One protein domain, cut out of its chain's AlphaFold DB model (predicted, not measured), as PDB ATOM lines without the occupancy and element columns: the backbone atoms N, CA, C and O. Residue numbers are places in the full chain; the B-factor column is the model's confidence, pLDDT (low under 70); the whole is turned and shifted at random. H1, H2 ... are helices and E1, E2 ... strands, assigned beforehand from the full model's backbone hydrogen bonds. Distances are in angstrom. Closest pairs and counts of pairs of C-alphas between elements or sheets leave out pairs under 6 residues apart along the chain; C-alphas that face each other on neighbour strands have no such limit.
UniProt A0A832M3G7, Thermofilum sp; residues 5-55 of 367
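What this domain is: This is residues 5 to 55 of the 367 residues of a protein of Thermofilum sp (UniProt A0A832M3G7). A small antiparallel sheet of three short strands lies between two helices, with the short H1 on one face and the longer H2 on the other, H2 covering the E1 and E2 part and running along the strands. E2 and E3 form a hairpin, and residues 35 to 43 lead from the end of H2 back to E2. The printed part has 51 residues, with H1, E1, H2, E2 and E3 in that order along the chain; the sheet's order is E1, E2, E3, and the class is mixed, helices and strands. The whole is compact, with a radius of gyration of the C-alphas of 10.2 A and spans of 24 by 24 by 17 A.

How they stand to each other: H1, residues 5 to 9, is on the sheet over E2, residues 44 to 48, at a height over the sheet of 8.6 A; their closest C-alphas, those of Ala 8 and Tyr 45, are 7.5 A apart. E1, residues 15 to 17, is an edge strand antiparallel to E2, with N 16 and O 45 at 2.8 A. H2, residues 22 to 34, is on the opposite face from H1, over E1 and E2; its line and that of E1 stand at 2 degrees on the local plane. The closest C-alphas of H2 and E2, those of Ala 24 and Leu 44, are 6.2 A apart. E3, residues 51 to 54, is the other edge strand, antiparallel to E2, with N 48 and O 51 at 2.8 A. In H1 and H2 every O i to N i+4 pair is within hydrogen-bond range.

Where its parts are: H1 begins at C-alpha 5 (-29.532, 3.201, -14.903) and measures 6.1 A from first to last C-alpha; E1 measures 6.8 A. H2 measures 18.0 A and ends at C-alpha 34 (-49.305, 20.101, -13.845). E2 measures 11.6 A; E3 measures 9.8 A and ends at C-alpha 54 (-33.195, 8.667, -21.351).

The domain as a whole: The two C-alphas farthest apart, those of Glu 6 and Lys 34, are 27.5 A apart. The printed part has no cut and no long link. Its mean pLDDT is 93.1, and no printed residue is under 70.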
ATOM      1  N   GLU A   5     -28.822   4.394 -14.439       94.94
ATOM      2  CA  GLU A   5     -29.532   3.201 -14.903       94.94
ATOM      3  C   GLU A   5     -29.943   2.264 -13.765       94.94
ATOM      4  O   GLU A   5     -31.081   1.798 -13.737       94.94
ATOM      5  N   GLU A   6     -29.061   2.034 -12.791       96.38
ATOM      6  CA  GLU A   6     -29.385   1.234 -11.606       96.38
ATOM      7  C   GLU A   6     -30.453   1.914 -10.746       96.38
ATOM      8  O   GLU A   6     -31.383   1.255 -10.282       96.38
ATOM      9  N   VAL A   7     -30.365   3.241 -10.579       95.75
ATOM     10  CA  VAL A   7     -31.374   4.020  -9.849       95.75
ATOM     11  C   VAL A   7     -32.734   3.903 -10.540       95.75
ATOM     12  O   VAL A   7     -33.712   3.562  -9.880       95.75
ATOM     13  N   ALA A   8     -32.809   4.098 -11.859       94.19
ATOM     14  CA  ALA A   8     -34.056   3.956 -12.616       94.19
ATOM     15  C   ALA A   8     -34.647   2.535 -12.517       94.19
ATOM     16  O   ALA A   8     -35.856   2.352 -12.369       94.19
ATOM     17  N   ARG A   9     -33.795   1.504 -12.534       92.00
ATOM     18  CA  ARG A   9     -34.215   0.097 -12.412       92.00
ATOM     19  C   ARG A   9     -34.574  -0.334 -10.990       92.00
ATOM     20  O   ARG A   9     -35.126  -1.418 -10.831       92.00
ATOM     21  N   SER A  10     -34.315   0.491  -9.975       91.44
ATOM     22  CA  SER A  10     -34.645   0.165  -8.580       91.44
ATOM     23  C   SER A  10     -36.147   0.013  -8.322       91.44
ATOM     24  O   SER A  10     -36.535  -0.621  -7.347       91.44
ATOM     25  N   GLY A  11     -36.994   0.610  -9.171       86.81
ATOM     26  CA  GLY A  11     -38.445   0.661  -8.967       86.81
ATOM     27  C   GLY A  11     -38.895   1.652  -7.888       86.81
ATOM     28  O   GLY A  11     -40.094   1.794  -7.670       86.81
ATOM     29  N   CYS A  12     -37.960   2.361  -7.249       91.50
ATOM     30  CA  CYS A  12     -38.226   3.287  -6.145       91.50
ATOM     31  C   CYS A  12     -38.331   4.755  -6.580       91.50
ATOM     32  O   CYS A  12     -38.510   5.628  -5.734       91.50
ATOM     33  N   VAL A  13     -38.162   5.046  -7.873       94.69
ATOM     34  CA  VAL A  13     -38.156   6.410  -8.411       94.69
ATOM     35  C   VAL A  13     -38.963   6.498  -9.701       94.69
ATOM     36  O   VAL A  13     -39.041   5.539 -10.470       94.69
ATOM     37  N   ASP A  14     -39.511   7.680  -9.965       94.44
ATOM     38  CA  ASP A  14     -40.218   8.001 -11.209       94.44
ATOM     39  C   ASP A  14     -39.346   8.781 -12.210       94.44
ATOM     40  O   ASP A  14     -39.653   8.842 -13.404       94.44
ATOM     41  N   ALA A  15     -38.246   9.368 -11.738       96.31
ATOM     42  CA  ALA A  15     -37.250  10.045 -12.557       96.31
ATOM     43  C   ALA A  15     -35.884  10.105 -11.867       96.31
ATOM     44  O   ALA A  15     -35.777  10.037 -10.643       96.31
ATOM     45  N   VAL A  16     -34.839  10.282 -12.671       97.12
ATOM     46  CA  VAL A  16     -33.460  10.510 -12.236       97.12
ATOM     47  C   VAL A  16     -32.938  11.771 -12.909       97.12
ATOM     48  O   VAL A  16     -33.014  11.907 -14.128       97.12
ATOM     49  N   VAL A  17     -32.367  12.679 -12.124       96.88
ATOM     50  CA  VAL A  17     -31.689  13.871 -12.644       96.88
ATOM     51  C   VAL A  17     -30.302  13.498 -13.180       96.88
ATOM     52  O   VAL A  17     -29.529  12.781 -12.531       96.88
ATOM     53  N   LEU A  18     -29.985  13.988 -14.377       96.31
ATOM     54  CA  LEU A  18     -28.736  13.771 -15.099       96.31
ATOM     55  C   LEU A  18     -27.950  15.085 -15.177       96.31
ATOM     56  O   LEU A  18     -28.406  16.061 -15.762       96.31
ATOM     57  N   GLY A  19     -26.745  15.080 -14.614       94.50
ATOM     58  CA  GLY A  19     -25.890  16.254 -14.483       94.50
ATOM     59  C   GLY A  19     -26.380  17.280 -13.465       94.50
ATOM     60  O   GLY A  19     -26.770  16.906 -12.358       94.50
ATOM     61  N   GLU A  20     -26.280  18.563 -13.808       93.81
ATOM     62  CA  GLU A  20     -26.702  19.669 -12.941       93.81
ATOM     63  C   GLU A  20     -28.228  19.789 -12.890       93.81
ATOM     64  O   GLU A  20     -28.908  19.765 -13.915       93.81
ATOM     65  N   GLY A  21     -28.778  19.866 -11.677       91.88
ATOM     66  CA  GLY A  21     -30.161  19.469 -11.445       91.88
ATOM     67  C   GLY A  21     -31.209  20.569 -11.434       91.88
ATOM     68  O   GLY A  21     -32.388  20.242 -11.439       91.88
ATOM     69  N   GLU A  22     -30.840  21.846 -11.407       88.56
ATOM     70  CA  GLU A  22     -31.786  22.934 -11.112       88.56
ATOM     71  C   GLU A  22     -32.913  23.024 -12.149       88.56
ATOM     72  O   GLU A  22     -34.101  23.031 -11.806       88.56
ATOM     73  N   GLU A  23     -32.539  23.067 -13.429       89.81
ATOM     74  CA  GLU A  23     -33.489  23.174 -14.538       89.81
ATOM     75  C   GLU A  23     -34.236  21.849 -14.756       89.81
ATOM     76  O   GLU A  23     -35.457  21.843 -14.938       89.81
ATOM     77  N   ALA A  24     -33.527  20.721 -14.659       93.12
ATOM     78  CA  ALA A  24     -34.086  19.382 -14.827       93.12
ATOM     79  C   ALA A  24     -35.128  19.048 -13.746       93.12
ATOM     80  O   ALA A  24     -36.239  18.619 -14.058       93.12
ATOM     81  N   LEU A  25     -34.813  19.311 -12.474       92.25
ATOM     82  CA  LEU A  25     -35.728  19.110 -11.353       92.25
ATOM     83  C   LEU A  25     -36.981  19.973 -11.513       92.25
ATOM     84  O   LEU A  25     -38.095  19.470 -11.397       92.25
ATOM     85  N   THR A  26     -36.813  21.257 -11.841       90.44
ATOM     86  CA  THR A  26     -37.943  22.171 -12.065       90.44
ATOM     87  C   THR A  26     -38.828  21.699 -13.220       90.44
ATOM     88  O   THR A  26     -40.057  21.763 -13.131       90.44
ATOM     89  N   THR A  27     -38.218  21.204 -14.299       93.31
ATOM     90  CA  THR A  27     -38.926  20.627 -15.451       93.31
ATOM     91  C   THR A  27     -39.749  19.415 -15.031       93.31
ATOM     92  O   THR A  27     -40.946  19.353 -15.315       93.31
ATOM     93  N   TYR A  28     -39.144  18.493 -14.279       95.12
ATOM     94  CA  TYR A  28     -39.829  17.301 -13.799       95.12
ATOM     95  C   TYR A  28     -40.973  17.624 -12.828       95.12
ATOM     96  O   TYR A  28     -42.064  17.081 -12.969       95.12
ATOM     97  N   VAL A  29     -40.779  18.560 -11.893       93.44
ATOM     98  CA  VAL A  29     -41.831  18.988 -10.954       93.44
ATOM     99  C   VAL A  29     -43.024  19.605 -11.693       93.44
ATOM    100  O   VAL A  29     -44.172  19.312 -11.359       93.44
ATOM    101  N   LYS A  30     -42.792  20.424 -12.730       93.94
ATOM    102  CA  LYS A  30     -43.876  20.974 -13.568       93.94
ATOM    103  C   LYS A  30     -44.651  19.873 -14.289       93.94
ATOM    104  O   LYS A  30     -45.878  19.931 -14.323       93.94
ATOM    105  N   TYR A  31     -43.953  18.877 -14.825       94.38
ATOM    106  CA  TYR A  31     -44.586  17.715 -15.440       94.38
ATOM    107  C   TYR A  31     -45.418  16.921 -14.421       94.38
ATOM    108  O   TYR A  31     -46.605  16.708 -14.644       94.38
ATOM    109  N   ALA A  32     -44.832  16.563 -13.276       93.75
ATOM    110  CA  ALA A  32     -45.478  15.736 -12.259       93.75
ATOM    111  C   ALA A  32     -46.715  16.400 -11.633       93.75
ATOM    112  O   ALA A  32     -47.708  15.728 -11.379       93.75
ATOM    113  N   LEU A  33     -46.673  17.717 -11.396       94.81
ATOM    114  CA  LEU A  33     -47.763  18.432 -10.724       94.81
ATOM    115  C   LEU A  33     -48.812  19.009 -11.679       94.81
ATOM    116  O   LEU A  33     -49.960  19.182 -11.280       94.81
ATOM    117  N   LYS A  34     -48.426  19.372 -12.908       95.06
ATOM    118  CA  LYS A  34     -49.305  20.101 -13.845       95.06
ATOM    119  C   LYS A  34     -49.568  19.358 -15.153       95.06
ATOM    120  O   LYS A  34     -50.280  19.887 -16.000       95.06
ATOM    121  N   GLY A  35     -48.962  18.189 -15.366       91.56
ATOM    122  CA  GLY A  35     -49.066  17.444 -16.626       91.56
ATOM    123  C   GLY A  35     -48.403  18.138 -17.822       91.56
ATOM    124  O   GLY A  35     -48.611  17.732 -18.963       91.56
ATOM    125  N   VAL A  36     -47.608  19.191 -17.591       90.94
ATOM    126  CA  VAL A  36     -46.936  19.940 -18.660       90.94
ATOM    127  C   VAL A  36     -45.731  19.138 -19.140       90.94
ATOM    128  O   VAL A  36     -44.671  19.162 -18.515       90.94
ATOM    129  N   ARG A  37     -45.900  18.402 -20.242       91.25
ATOM    130  CA  ARG A  37     -44.821  17.627 -20.867       91.25
ATOM    131  C   ARG A  37     -43.788  18.571 -21.504       91.25
ATOM    132  O   ARG A  37     -44.190  19.466 -22.250       91.25
ATOM    133  N   PRO A  38     -42.482  18.406 -21.231       91.12
ATOM    134  CA  PRO A  38     -41.458  19.213 -21.880       91.12
ATOM    135  C   PRO A  38     -41.262  18.800 -23.344       91.12
ATOM    136  O   PRO A  38     -41.654  17.710 -23.758       91.12
ATOM    137  N   VAL A  39     -40.629  19.681 -24.124       89.88
ATOM    138  CA  VAL A  39     -40.283  19.420 -25.535       89.88
ATOM    139  C   VAL A  39     -39.246  18.300 -25.653       89.88
ATOM    140  O   VAL A  39     -39.314  17.491 -26.574       89.88
ATOM    141  N   ASP A  40     -38.305  18.238 -24.711       90.75
ATOM    142  CA  ASP A  40     -37.339  17.155 -24.580       90.75
ATOM    143  C   ASP A  40     -37.064  16.845 -23.099       90.75
ATOM    144  O   ASP A  40     -37.379  17.637 -22.211       90.75
ATOM    145  N   TRP A  41     -36.502  15.666 -22.838       94.75
ATOM    146  CA  TRP A  41     -36.184  15.191 -21.490       94.75
ATOM    147  C   TRP A  41     -34.721  15.447 -21.089       94.75
ATOM    148  O   TRP A  41     -34.227  14.777 -20.181       94.75
ATOM    149  N   ARG A  42     -33.984  16.357 -21.749       95.19
ATOM    150  CA  ARG A  42     -32.565  16.586 -21.419       95.19
ATOM    151  C   ARG A  42     -32.395  16.946 -19.946       95.19
ATOM    152  O   ARG A  42     -33.142  17.739 -19.379       95.19
ATOM    153  N   GLY A  43     -31.388  16.340 -19.325       95.81
ATOM    154  CA  GLY A  43     -31.142  16.432 -17.888       95.81
ATOM    155  C   GLY A  43     -31.971  15.452 -17.057       95.81
ATOM    156  O   GLY A  43     -31.848  15.450 -15.835       95.81
ATOM    157  N   LEU A  44     -32.793  14.603 -17.680       96.94
ATOM    158  CA  LEU A  44     -33.632  13.630 -16.990       96.94
ATOM    159  C   LEU A  44     -33.557  12.238 -17.632       96.94
ATOM    160  O   LEU A  44     -33.440  12.066 -18.845       96.94
ATOM    161  N   TYR A  45     -33.685  11.224 -16.786       96.88
ATOM    162  CA  TYR A  45     -34.074   9.873 -17.161       96.88
ATOM    163  C   TYR A  45     -35.430   9.613 -16.507       96.88
ATOM    164  O   TYR A  45     -35.496   9.572 -15.282       96.88
ATOM    165  N   VAL A  46     -36.515   9.522 -17.279       95.75
ATOM    166  CA  VAL A  46     -37.889   9.538 -16.733       95.75
ATOM    167  C   VAL A  46     -38.672   8.276 -17.054       95.75
ATOM    168  O   VAL A  46     -38.470   7.663 -18.103       95.75
ATOM    169  N   ARG A  47     -39.613   7.916 -16.180       92.94
ATOM    170  CA  ARG A  47     -40.596   6.865 -16.442       92.94
ATOM    171  C   ARG A  47     -41.819   7.451 -17.154       92.94
ATOM    172  O   ARG A  47     -42.631   8.140 -16.540       92.94
ATOM    173  N   GLU A  48     -41.982   7.142 -18.439       88.50
ATOM    174  CA  GLU A  48     -43.203   7.419 -19.208       88.50
ATOM    175  C   GLU A  48     -44.010   6.117 -19.366       88.50
ATOM    176  O   GLU A  48     -43.714   5.244 -20.192       88.50
ATOM    177  N   GLY A  49     -45.034   5.953 -18.523       85.12
ATOM    178  CA  GLY A  49     -45.839   4.732 -18.461       85.12
ATOM    179  C   GLY A  49     -45.002   3.524 -18.028       85.12
ATOM    180  O   GLY A  49     -44.487   3.479 -16.914       85.12
ATOM    181  N   ARG A  50     -44.872   2.524 -18.909       85.44
ATOM    182  CA  ARG A  50     -44.058   1.315 -18.665       85.44
ATOM    183  C   ARG A  50     -42.619   1.427 -19.173       85.44
ATOM    184  O   ARG A  50     -41.862   0.469 -19.040       85.44
ATOM    185  N   ARG A  51     -42.248   2.542 -19.808       90.62
ATOM    186  CA  ARG A  51     -40.937   2.716 -20.439       90.62
ATOM    187  C   ARG A  51     -40.135   3.787 -19.723       90.62
ATOM    188  O   ARG A  51     -40.683   4.749 -19.197       90.62
ATOM    189  N   TRP A  52     -38.826   3.606 -19.747       94.56
ATOM    190  CA  TRP A  52     -37.869   4.601 -19.302       94.56
ATOM    191  C   TRP A  52     -37.319   5.351 -20.518       94.56
ATOM    192  O   TRP A  52     -36.945   4.727 -21.510       94.56
ATOM    193  N   VAL A  53     -37.288   6.681 -20.450       94.44
ATOM    194  CA  VAL A  53     -36.848   7.568 -21.533       94.44
ATOM    195  C   VAL A  53     -35.625   8.347 -21.075       94.44
ATOM    196  O   VAL A  53     -35.717   9.200 -20.192       94.44
ATOM    197  N   TYR A  54     -34.469   8.018 -21.652       95.56
ATOM    198  CA  TYR A  54     -33.195   8.667 -21.351       95.56
ATOM    199  C   TYR A  54     -33.030   9.927 -22.202       95.56
ATOM    200  O   TYR A  54     -32.852   9.838 -23.415       95.56
ATOM    201  N   GLY A  55     -33.089  11.102 -21.572       94.56
ATOM    202  CA  GLY A  55     -32.966  12.383 -22.266       94.56
ATOM    203  C   GLY A  55     -31.532  12.879 -22.456       94.56
ATOM    204  O   GLY A  55     -31.332  13.894 -23.116       94.56
TER     205      GLY A  55